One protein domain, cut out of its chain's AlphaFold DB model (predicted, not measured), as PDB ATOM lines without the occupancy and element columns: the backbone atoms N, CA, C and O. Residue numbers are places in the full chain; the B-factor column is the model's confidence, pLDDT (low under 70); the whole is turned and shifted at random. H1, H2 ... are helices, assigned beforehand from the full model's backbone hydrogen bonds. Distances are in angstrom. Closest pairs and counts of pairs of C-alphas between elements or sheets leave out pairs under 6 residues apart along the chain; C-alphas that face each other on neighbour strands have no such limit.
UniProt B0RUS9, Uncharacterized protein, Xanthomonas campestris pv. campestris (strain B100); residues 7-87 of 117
ATOM      1  N   GLU A   7     203.555 188.090 157.182       92.62
ATOM      2  CA  GLU A   7     204.749 188.663 157.817       92.62
ATOM      3  C   GLU A   7     204.811 188.336 159.314       92.62
ATOM      4  O   GLU A   7     205.888 188.181 159.887       92.62
ATOM      5  N   GLU A   8     203.658 188.264 159.981       88.44
ATOM      6  CA  GLU A   8     203.575 187.850 161.380       88.44
ATOM      7  C   GLU A   8     203.860 186.357 161.547       88.44
ATOM      8  O   GLU A   8     204.599 185.979 162.458       88.44
ATOM      9  N   ALA A   9     203.358 185.527 160.631       90.25
ATOM     10  CA  ALA A   9     203.682 184.108 160.580       90.25
ATOM     11  C   ALA A   9     205.186 183.887 160.362       90.25
ATOM     12  O   ALA A   9     205.800 183.116 161.095       90.25
ATOM     13  N   GLU A  10     205.801 184.600 159.418       92.31
ATOM     14  CA  GLU A  10     207.240 184.506 159.162       92.31
ATOM     15  C   GLU A  10     208.067 184.927 160.383       92.31
ATOM     16  O   GLU A  10     208.966 184.195 160.800       92.31
ATOM     17  N   ARG A  11     207.730 186.059 161.024       91.31
ATOM     18  CA  ARG A  11     208.396 186.484 162.267       91.31
ATOM     19  C   ARG A  11     208.301 185.413 163.346       91.31
ATOM     20  O   ARG A  11     209.310 185.111 163.977       91.31
ATOM     21  N   LEU A  12     207.115 184.837 163.547       91.62
ATOM     22  CA  LEU A  12     206.900 183.790 164.537       91.62
ATOM     23  C   LEU A  12     207.734 182.541 164.237       91.62
ATOM     24  O   LEU A  12     208.413 182.040 165.131       91.62
ATOM     25  N   LEU A  13     207.709 182.049 162.998       92.75
ATOM     26  CA  LEU A  13     208.468 180.862 162.605       92.75
ATOM     27  C   LEU A  13     209.974 181.090 162.767       92.75
ATOM     28  O   LEU A  13     210.655 180.227 163.313       92.75
ATOM     29  N   ASN A  14     210.475 182.280 162.424       94.69
ATOM     30  CA  ASN A  14     211.878 182.643 162.620       94.69
ATOM     31  C   ASN A  14     212.316 182.578 164.093       94.69
ATOM     32  O   ASN A  14     213.472 182.259 164.362       94.69
ATOM     33  N   THR A  15     211.414 182.794 165.061       95.19
ATOM     34  CA  THR A  15     211.755 182.653 166.494       95.19
ATOM     35  C   THR A  15     212.019 181.217 166.944       95.19
ATOM     36  O   THR A  15     212.629 181.023 167.993       95.19
ATOM     37  N   ILE A  16     211.576 180.218 166.175       97.00
ATOM     38  CA  ILE A  16     211.716 178.798 166.525       97.00
ATOM     39  C   ILE A  16     212.632 178.024 165.575       97.00
ATOM     40  O   ILE A  16     212.812 176.826 165.779       97.00
ATOM     41  N   VAL A  17     213.228 178.670 164.563       97.31
ATOM     42  CA  VAL A  17     214.070 177.996 163.555       97.31
ATOM     43  C   VAL A  17     215.189 177.179 164.199       97.31
ATOM     44  O   VAL A  17     215.365 176.027 163.823       97.31
ATOM     45  N   GLU A  18     215.886 177.710 165.204       98.12
ATOM     46  CA  GLU A  18     216.964 176.982 165.894       98.12
ATOM     47  C   GLU A  18     216.458 175.752 166.666       98.12
ATOM     48  O   GLU A  18     217.095 174.699 166.669       98.12
ATOM     49  N   GLU A  19     215.276 175.841 167.283       97.69
ATOM     50  CA  GLU A  19     214.666 174.699 167.975       97.69
ATOM     51  C   GLU A  19     214.240 173.620 166.963       97.69
ATOM     52  O   GLU A  19     214.503 172.435 167.166       97.69
ATOM     53  N   LEU A  20     213.660 174.023 165.826       97.94
ATOM     54  CA  LEU A  20     213.307 173.108 164.739       97.94
ATOM     55  C   LEU A  20     214.549 172.484 164.081       97.94
ATOM     56  O   LEU A  20     214.548 171.287 163.796       97.94
ATOM     57  N   ALA A  21     215.616 173.259 163.884       98.38
ATOM     58  CA  ALA A  21     216.888 172.778 163.354       98.38
ATOM     59  C   ALA A  21     217.542 171.767 164.303       98.38
ATOM     60  O   ALA A  21     218.077 170.757 163.849       98.38
ATOM     61  N   SER A  22     217.442 171.978 165.620       98.50
ATOM     62  CA  SER A  22     217.892 171.006 166.621       98.50
ATOM     63  C   SER A  22     217.145 169.669 166.503       98.50
ATOM     64  O   SER A  22     217.773 168.606 166.528       98.50
ATOM     65  N   ILE A  23     215.823 169.704 166.294       98.31
ATOM     66  CA  ILE A  23     215.000 168.503 166.076       98.31
ATOM     67  C   ILE A  23     215.398 167.794 164.771       98.31
ATOM     68  O   ILE A  23     215.592 166.575 164.778       98.31
ATOM     69  N   GLU A  24     215.571 168.538 163.672       98.38
ATOM     70  CA  GLU A  24     216.016 167.973 162.389       98.38
ATOM     71  C   GLU A  24     217.407 167.349 162.505       98.38
ATOM     72  O   GLU A  24     217.623 166.227 162.048       98.38
ATOM     73  N   HIS A  25     218.345 168.022 163.171       98.38
ATOM     74  CA  HIS A  25     219.687 167.492 163.368       98.38
ATOM     75  C   HIS A  25     219.664 166.188 164.172       98.38
ATOM     76  O   HIS A  25     220.331 165.223 163.799       98.38
ATOM     77  N   ALA A  26     218.859 166.113 165.235       98.00
ATOM     78  CA  ALA A  26     218.689 164.883 166.004       98.00
ATOM     79  C   ALA A  26     218.086 163.747 165.154       98.00
ATOM     80  O   ALA A  26     218.541 162.604 165.244       98.00
ATOM     81  N   ARG A  27     217.099 164.052 164.297       97.75
ATOM     82  CA  ARG A  27     216.528 163.096 163.332       97.75
ATOM     83  C   ARG A  27     217.595 162.598 162.355       97.75
ATOM     84  O   ARG A  27     217.724 161.386 162.174       97.75
ATOM     85  N   TRP A  28     218.350 163.508 161.740       98.00
ATOM     86  CA  TRP A  28     219.425 163.183 160.803       98.00
ATOM     87  C   TRP A  28     220.501 162.321 161.467       98.00
ATOM     88  O   TRP A  28     220.825 161.253 160.953       98.00
ATOM     89  N   ALA A  29     220.993 162.716 162.644       98.31
ATOM     90  CA  ALA A  29     222.030 161.987 163.371       98.31
ATOM     91  C   ALA A  29     221.575 160.567 163.745       98.31
ATOM     92  O   ALA A  29     222.343 159.612 163.624       98.31
ATOM     93  N   HIS A  30     220.310 160.410 164.152       97.25
ATOM     94  CA  HIS A  30     219.729 159.099 164.427       97.25
ATOM     95  C   HIS A  30     219.701 158.210 163.177       97.25
ATOM     96  O   HIS A  30     220.151 157.067 163.238       97.25
ATOM     97  N   TRP A  31     219.231 158.733 162.040       96.38
ATOM     98  CA  TRP A  31     219.199 157.989 160.778       96.38
ATOM     99  C   TRP A  31     220.593 157.635 160.258       96.38
ATOM    100  O   TRP A  31     220.805 156.502 159.834       96.38
ATOM    101  N   GLN A  32     221.554 158.559 160.347       97.38
ATOM    102  CA  GLN A  32     222.952 158.301 159.992       97.38
ATOM    103  C   GLN A  32     223.550 157.188 160.854       97.38
ATOM    104  O   GLN A  32     224.153 156.251 160.337       97.38
ATOM    105  N   SER A  33     223.336 157.250 162.172       97.62
ATOM    106  CA  SER A  33     223.798 156.217 163.102       97.62
ATOM    107  C   SER A  33     223.152 154.859 162.817       97.62
ATOM    108  O   SER A  33     223.849 153.848 162.754       97.62
ATOM    109  N   TYR A  34     221.836 154.831 162.569       96.62
ATOM    110  CA  TYR A  34     221.117 153.611 162.212       96.62
ATOM    111  C   TYR A  34     221.665 152.987 160.925       96.62
ATOM    112  O   TYR A  34     222.021 151.810 160.941       96.62
ATOM    113  N   LEU A  35     221.784 153.774 159.849       96.19
ATOM    114  CA  LEU A  35     222.295 153.325 158.552       96.19
ATOM    115  C   LEU A  35     223.723 152.790 158.680       96.19
ATOM    116  O   LEU A  35     223.998 151.671 158.255       96.19
ATOM    117  N   HIS A  36     224.618 153.544 159.326       96.88
ATOM    118  CA  HIS A  36     225.991 153.102 159.570       96.88
ATOM    119  C   HIS A  36     226.054 151.833 160.428       96.88
ATOM    120  O   HIS A  36     226.919 150.989 160.203       96.88
ATOM    121  N   GLY A  37     225.129 151.672 161.378       97.50
ATOM    122  CA  GLY A  37     225.008 150.482 162.218       97.50
ATOM    123  C   GLY A  37     224.468 149.242 161.498       97.50
ATOM    124  O   GLY A  37     224.599 148.144 162.032       97.50
ATOM    125  N   GLN A  38     223.882 149.383 160.303       97.88
ATOM    126  CA  GLN A  38     223.455 148.239 159.486       97.88
ATOM    127  C   GLN A  38     224.593 147.626 158.654       97.88
ATOM    128  O   GLN A  38     224.420 146.544 158.094       97.88
ATOM    129  N   GLY A  39     225.727 148.318 158.520       96.94
ATOM    130  CA  GLY A  39     226.835 147.904 157.663       96.94
ATOM    131  C   GLY A  39     228.057 147.390 158.418       96.94
ATOM    132  O   GLY A  39     228.154 147.464 159.641       96.94
ATOM    133  N   ILE A  40     229.028 146.893 157.654       97.94
ATOM    134  CA  ILE A  40     230.337 146.472 158.159       97.94
ATOM    135  C   ILE A  40     231.356 147.547 157.798       97.94
ATOM    136  O   ILE A  40     231.614 147.798 156.617       97.94
ATOM    137  N   ARG A  41     231.949 148.169 158.822       97.75
ATOM    138  CA  ARG A  41     233.036 149.133 158.640       97.75
ATOM    139  C   ARG A  41     234.312 148.410 158.201       97.75
ATOM    140  O   ARG A  41     234.713 147.439 158.838       97.75
ATOM    141  N   GLN A  42     234.923 148.894 157.128       98.38
ATOM    142  CA  GLN A  42     236.179 148.391 156.576       98.38
ATOM    143  C   GLN A  42     237.385 149.112 157.196       98.38
ATOM    144  O   GLN A  42     237.234 150.125 157.886       98.38
ATOM    145  N   GLU A  43     238.591 148.607 156.930       98.00
ATOM    146  CA  GLU A  43     239.847 149.193 157.425       98.00
ATOM    147  C   GLU A  43     240.082 150.627 156.924       98.00
ATOM    148  O   GLU A  43     240.618 151.456 157.655       98.00
ATOM    149  N   ASP A  44     239.628 150.945 155.709       97.69
ATOM    150  CA  ASP A  44     239.720 152.283 155.111       97.69
ATOM    151  C   ASP A  44     238.648 153.267 155.626       97.69
ATOM    152  O   ASP A  44     238.588 154.419 155.199       97.69
ATOM    153  N   GLY A  45     237.794 152.821 156.552       96.75
ATOM    154  CA  GLY A  45     236.711 153.607 157.131       96.75
ATOM    155  C   GLY A  45     235.404 153.588 156.336       96.75
ATOM    156  O   GLY A  45     234.396 154.070 156.868       96.75
ATOM    157  N   SER A  46     235.380 153.004 155.133       97.75
ATOM    158  CA  SER A  46     234.151 152.794 154.360       97.75
ATOM    159  C   SER A  46     233.189 151.842 155.081       97.75
ATOM    160  O   SER A  46     233.568 151.110 155.999       97.75
ATOM    161  N   ILE A  47     231.909 151.873 154.702       98.19
ATOM    162  CA  ILE A  47     230.874 151.006 155.274       98.19
ATOM    163  C   ILE A  47     230.238 150.210 154.141       98.19
ATOM    164  O   ILE A  47     229.645 150.782 153.229       98.19
ATOM    165  N   VAL A  48     230.340 148.887 154.222       98.19
ATOM    166  CA  VAL A  48     229.673 147.972 153.292       98.19
ATOM    167  C   VAL A  48     228.287 147.659 153.838       98.19
ATOM    168  O   VAL A  48     228.158 147.077 154.917       98.19
ATOM    169  N   LEU A  49     227.253 148.063 153.105       98.31
ATOM    170  CA  LEU A  49     225.857 147.844 153.479       98.31
ATOM    171  C   LEU A  49     225.318 146.544 152.860       98.31
ATOM    172  O   LEU A  49     225.673 146.212 151.727       98.31
ATOM    173  N   PRO A  50     224.432 145.813 153.558       98.06
ATOM    174  CA  PRO A  50     223.737 144.669 152.981       98.06
ATOM    175  C   PRO A  50     222.874 145.075 151.780       98.06
ATOM    176  O   PRO A  50     222.016 145.951 151.906       98.06
ATOM    177  N   ALA A  51     223.039 144.388 150.644       98.12
ATOM    178  CA  ALA A  51     222.285 144.667 149.417       98.12
ATOM    179  C   ALA A  51     220.753 144.728 149.620       98.12
ATOM    180  O   ALA A  51     220.156 145.698 149.162       98.12
ATOM    181  N   PRO A  52     220.106 143.826 150.394       98.25
ATOM    182  CA  PRO A  52     218.657 143.906 150.605       98.25
ATOM    183  C   PRO A  52     218.192 145.187 151.315       98.25
ATOM    184  O   PRO A  52     217.061 145.629 151.124       98.25
ATOM    185  N   LEU A  53     219.041 145.785 152.161       97.81
ATOM    186  CA  LEU A  53     218.720 147.054 152.819       97.81
ATOM    187  C   LEU A  53     218.873 148.225 151.855       97.81
ATOM    188  O   LEU A  53     218.004 149.094 151.831       97.81
ATOM    189  N   VAL A  54     219.927 148.209 151.036       98.12
ATOM    190  CA  VAL A  54     220.130 149.201 149.974       98.12
ATOM    191  C   VAL A  54     218.950 149.179 149.003       98.12
ATOM    192  O   VAL A  54     218.302 150.205 148.835       98.12
ATOM    193  N   GLU A  55     218.583 148.010 148.476       98.38
ATOM    194  CA  GLU A  55     217.435 147.839 147.571       98.38
ATOM    195  C   GLU A  55     216.128 148.348 148.195       98.38
ATOM    196  O   GLU A  55     215.337 149.043 147.551       98.38
ATOM    197  N   ARG A  56     215.893 148.035 149.477       97.50
ATOM    198  CA  ARG A  56     214.714 148.516 150.200       97.50
ATOM    199  C   ARG A  56     214.688 150.042 150.288       97.50
ATOM    200  O   ARG A  56     213.632 150.627 150.041       97.50
ATOM    201  N   TRP A  57     215.794 150.672 150.679       97.25
ATOM    202  CA  TRP A  57     215.866 152.126 150.825       97.25
ATOM    203  C   TRP A  57     215.795 152.836 149.475       97.25
ATOM    204  O   TRP A  57     215.066 153.814 149.359       97.25
ATOM    205  N   GLU A  58     216.457 152.322 148.437       98.25
ATOM    206  CA  GLU A  58     216.354 152.851 147.073       98.25
ATOM    207  C   GLU A  58     214.914 152.805 146.560       98.25
ATOM    208  O   GLU A  58     214.410 153.798 146.034       98.25
ATOM    209  N   ARG A  59     214.201 151.693 146.792       98.25
ATOM    210  CA  ARG A  59     212.772 151.600 146.478       98.25
ATOM    211  C   ARG A  59     211.968 152.662 147.230       98.25
ATOM    212  O   ARG A  59     211.139 153.322 146.611       98.25
ATOM    213  N   GLN A  60     212.184 152.832 148.538       97.81
ATOM    214  CA  GLN A  60     211.483 153.846 149.340       97.81
ATOM    215  C   GLN A  60     211.755 155.265 148.826       97.81
ATOM    216  O   GLN A  60     210.815 156.033 148.669       97.81
ATOM    217  N   ILE A  61     213.012 155.588 148.504       97.44
ATOM    218  CA  ILE A  61     213.424 156.885 147.945       97.44
ATOM    219  C   ILE A  61     212.732 157.158 146.603       97.44
ATOM    220  O   ILE A  61     212.331 158.289 146.338       97.44
ATOM    221  N   ALA A  62     212.572 156.133 145.763       98.19
ATOM    222  CA  ALA A  62     211.908 156.247 144.466       98.19
ATOM    223  C   ALA A  62     210.367 156.223 144.541       98.19
ATOM    224  O   ALA A  62     209.709 156.432 143.522       98.19
ATOM    225  N   THR A  63     209.781 155.944 145.710       98.00
ATOM    226  CA  THR A  63     208.328 155.826 145.894       98.00
ATOM    227  C   THR A  63     207.762 157.139 146.436       98.00
ATOM    228  O   THR A  63     208.208 157.630 147.470       98.00
ATOM    229  N   ALA A  64     206.758 157.707 145.762       98.31
ATOM    230  CA  ALA A  64     206.062 158.894 146.256       98.31
ATOM    231  C   ALA A  64     205.334 158.597 147.579       98.31
ATOM    232  O   ALA A  64     204.930 157.460 147.830       98.31
ATOM    233  N   TYR A  65     205.139 159.612 148.431       97.88
ATOM    234  CA  TYR A  65     204.549 159.409 149.759       97.88
ATOM    235  C   TYR A  65     203.193 158.710 149.674       97.88
ATOM    236  O   TYR A  65     202.940 157.785 150.433       97.88
ATOM    237  N   GLU A  66     202.333 159.110 148.741       98.12
ATOM    238  CA  GLU A  66     201.016 158.531 148.478       98.12
ATOM    239  C   GLU A  66     201.048 157.027 148.170       98.12
ATOM    240  O   GLU A  66     200.100 156.327 148.538       98.12
ATOM    241  N   ASP A  67     202.157 156.526 147.631       98.38
ATOM    242  CA  ASP A  67     202.343 155.135 147.214       98.38
ATOM    243  C   ASP A  67     203.113 154.295 148.247       98.38
ATOM    244  O   ASP A  67     203.208 153.073 148.120       98.38
ATOM    245  N   LEU A  68     203.637 154.918 149.310       98.12
ATOM    246  CA  LEU A  68     204.250 154.204 150.429       98.12
ATOM    247  C   LEU A  68     203.229 153.327 151.166       98.12
ATOM    248  O   LEU A  68     202.029 153.646 151.255       98.12
ATOM    249  N   THR A  69     203.725 152.245 151.775       98.00
ATOM    250  CA  THR A  69     202.889 151.400 152.635       98.00
ATOM    251  C   THR A  69     202.397 152.181 153.853       98.00
ATOM    252  O   THR A  69     202.922 153.239 154.216       98.00
ATOM    253  N   HIS A  70     201.369 151.661 154.523       97.88
ATOM    254  CA  HIS A  70     200.839 152.299 155.723       97.88
ATOM    255  C   HIS A  70     201.906 152.442 156.823       97.88
ATOM    256  O   HIS A  70     201.976 153.482 157.482       97.88
ATOM    257  N   GLU A  71     202.747 151.421 156.986       96.81
ATOM    258  CA  GLU A  71     203.830 151.361 157.968       96.81
ATOM    259  C   GLU A  71     204.921 152.388 157.653       96.81
ATOM    260  O   GLU A  71     205.380 153.093 158.548       96.81
ATOM    261  N   GLU A  72     205.291 152.527 156.380       97.06
ATOM    262  CA  GLU A  72     206.297 153.495 155.931       97.06
ATOM    263  C   GLU A  72     205.818 154.926 156.151       97.06
ATOM    264  O   GLU A  72     206.495 155.718 156.806       97.06
ATOM    265  N   LYS A  73     204.574 155.216 155.755       98.31
ATOM    266  CA  LYS A  73     203.934 156.497 156.070       98.31
ATOM    267  C   LYS A  73     203.839 156.740 157.576       98.31
ATOM    268  O   LYS A  73     203.850 157.893 158.004       98.31
ATOM    269  N   SER A  74     203.674 155.688 158.382       98.12
ATOM    270  CA  SER A  74     203.625 155.810 159.842       98.12
ATOM    271  C   SER A  74     204.959 156.276 160.401       98.12
ATOM    272  O   SER A  74     204.972 157.220 161.187       98.12
ATOM    273  N   ALA A  75     206.064 155.695 159.931       94.62
ATOM    274  CA  ALA A  75     207.403 156.122 160.319       94.62
ATOM    275  C   ALA A  75     207.658 157.598 159.958       94.62
ATOM    276  O   ALA A  75     208.195 158.343 160.780       94.62
ATOM    277  N   ASP A  76     207.209 158.053 158.784       96.81
ATOM    278  CA  ASP A  76     207.316 159.465 158.390       96.81
ATOM    279  C   ASP A  76     206.489 160.384 159.296       96.81
ATOM    280  O   ASP A  76     206.987 161.403 159.787       96.81
ATOM    281  N   ARG A  77     205.236 160.006 159.583       98.12
ATOM    282  CA  ARG A  77     204.368 160.761 160.501       98.12
ATOM    283  C   ARG A  77     204.983 160.863 161.890       98.12
ATOM    284  O   ARG A  77     204.946 161.939 162.478       98.12
ATOM    285  N   GLU A  78     205.565 159.787 162.407       97.38
ATOM    286  CA  GLU A  78     206.245 159.791 163.705       97.38
ATOM    287  C   GLU A  78     207.395 160.803 163.757       97.38
ATOM    288  O   GLU A  78     207.582 161.449 164.788       97.38
ATOM    289  N   GLN A  79     208.135 160.999 162.658       96.94
ATOM    290  CA  GLN A  79     209.147 162.058 162.607       96.94
ATOM    291  C   GLN A  79     208.502 163.447 162.612       96.94
ATOM    292  O   GLN A  79     208.902 164.286 163.413       96.94
ATOM    293  N   VAL A  80     207.466 163.684 161.797       97.56
ATOM    294  CA  VAL A  80     206.749 164.978 161.752       97.56
ATOM    295  C   VAL A  80     206.154 165.347 163.115       97.56
ATOM    296  O   VAL A  80     206.226 166.503 163.538       97.56
ATOM    297  N   MET A  81     205.622 164.368 163.851       98.06
ATOM    298  CA  MET A  81     205.040 164.583 165.178       98.06
ATOM    299  C   MET A  81     206.032 165.181 166.187       98.06
ATOM    300  O   MET A  81     205.594 165.817 167.144       98.06
ATOM    301  N   LYS A  82     207.347 165.047 165.975       97.50
ATOM    302  CA  LYS A  82     208.372 165.637 166.854       97.50
ATOM    303  C   LYS A  82     208.455 167.163 166.744       97.50
ATOM    304  O   LYS A  82     208.808 167.809 167.722       97.50
ATOM    305  N   TYR A  83     208.082 167.743 165.601       97.88
ATOM    306  CA  TYR A  83     208.120 169.195 165.361       97.88
ATOM    307  C   TYR A  83     206.854 169.894 165.876       97.88
ATOM    308  O   TYR A  83     206.892 171.053 166.297       97.88
ATOM    309  N   LEU A  84     205.710 169.198 165.844       97.38
ATOM    310  CA  LEU A  84     204.401 169.798 166.117       97.38
ATOM    311  C   LEU A  84     204.269 170.444 167.507       97.38
ATOM    312  O   LEU A  84     203.635 171.496 167.581       97.38
ATOM    313  N   PRO A  85     204.836 169.902 168.604       96.94
ATOM    314  CA  PRO A  85     204.789 170.566 169.905       96.94
ATOM    315  C   PRO A  85     205.444 171.953 169.897       96.94
ATOM    316  O   PRO A  85     204.853 172.903 170.415       96.94
ATOM    317  N   THR A  86     206.615 172.091 169.266       96.75
ATOM    318  CA  THR A  86     207.345 173.364 169.142       96.75
ATOM    319  C   THR A  86     206.562 174.362 168.291       96.75
ATOM    320  O   THR A  86     206.347 175.500 168.709       96.75
ATOM    321  N   ILE A  87     206.024 173.916 167.151       95.50
ATOM    322  CA  ILE A  87     205.178 174.752 166.283       95.50
ATOM    323  C   ILE A  87     203.911 175.200 167.025       95.50
ATOM    324  O   ILE A  87     203.564 176.381 167.025       95.50
TER     325      ILE A  87
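This is residues 7 to 87 of the 117 residues of an uncharacterized protein of Xanthomonas campestris pv. campestris (strain B100) (UniProt B0RUS9). This is a loose, open triangle of helices: the long helix H2 makes one side, and H3 and H4 make the two shorter sides, with the chain folding back so that the end of H4 and the short H5 come near H2 again. H1 extends the far end of H2, and at the opposite end a looped stretch, residues 38 to 50, makes the corner between H2 and H3. The printed part has 81 residues with five named helices, in the order H1, H2, H3, H4, H5, and no named strand; the class is all helix. The whole is loose, with a radius of gyration of the C-alphas of 16.8 A, and only just flat, spanning 51 by 34 by 18 A.

Begin at H1, residues 7 to 14, which meets H2, residues 17 to 37, only through their tight link. Look next along H2 at residues 28 to 34, which stand free. H3, residues 51 to 62, is apart from H2. It is also apart from H4, residues 70 to 80, but only just, with the closest C-alphas 8.4 A apart. H4 and H2 are close but not clearly touching; their closest C-alphas, those of Arg 27 and Gln 79, are 7.5 A apart. They run opposite ways at a steep tilt of 44 degrees. H5, residues 84 to 87, is close to H2 but not clearly touching, and their closest C-alphas are those of Leu 20 and Thr 86, at 7.4 A. H5 is likewise close to H1 but not clearly touching, where the closest C-alphas, those of Leu 13 and Ile 87, are 7.9 A apart. In H1, H2, H3 and H4 every backbone O i to N i+4 pair is within hydrogen-bond range; H5 is too short for such a pair.

Find C-alpha 7 at (204.749, 188.663, 157.817), where H1 begins; it is 10.5 A long. From C-alpha 17 at (214.070, 177.996, 163.555), H2 runs 29.6 A to Gly 37. Residues 40 to 41 then pair with residues 47 to 48, antiparallel. H3 measures 16.3 A from Ala 51 to Ala 62, and H4 15.2 A from His 70 to Val 80. H5 runs 5.0 A from Leu 84 to C-alpha 87 at (205.178, 174.752, 166.283).

The two C-alphas farthest apart, those of Glu 8 and Glu 43, are 53.2 A apart. The link from H2 to H3 is long, with 13 residues; that from H3 to H4 is short, and that from H4 to H5 is tight. The printed part has no cut. Its mean pLDDT is 97.0, and no printed residue is under 70.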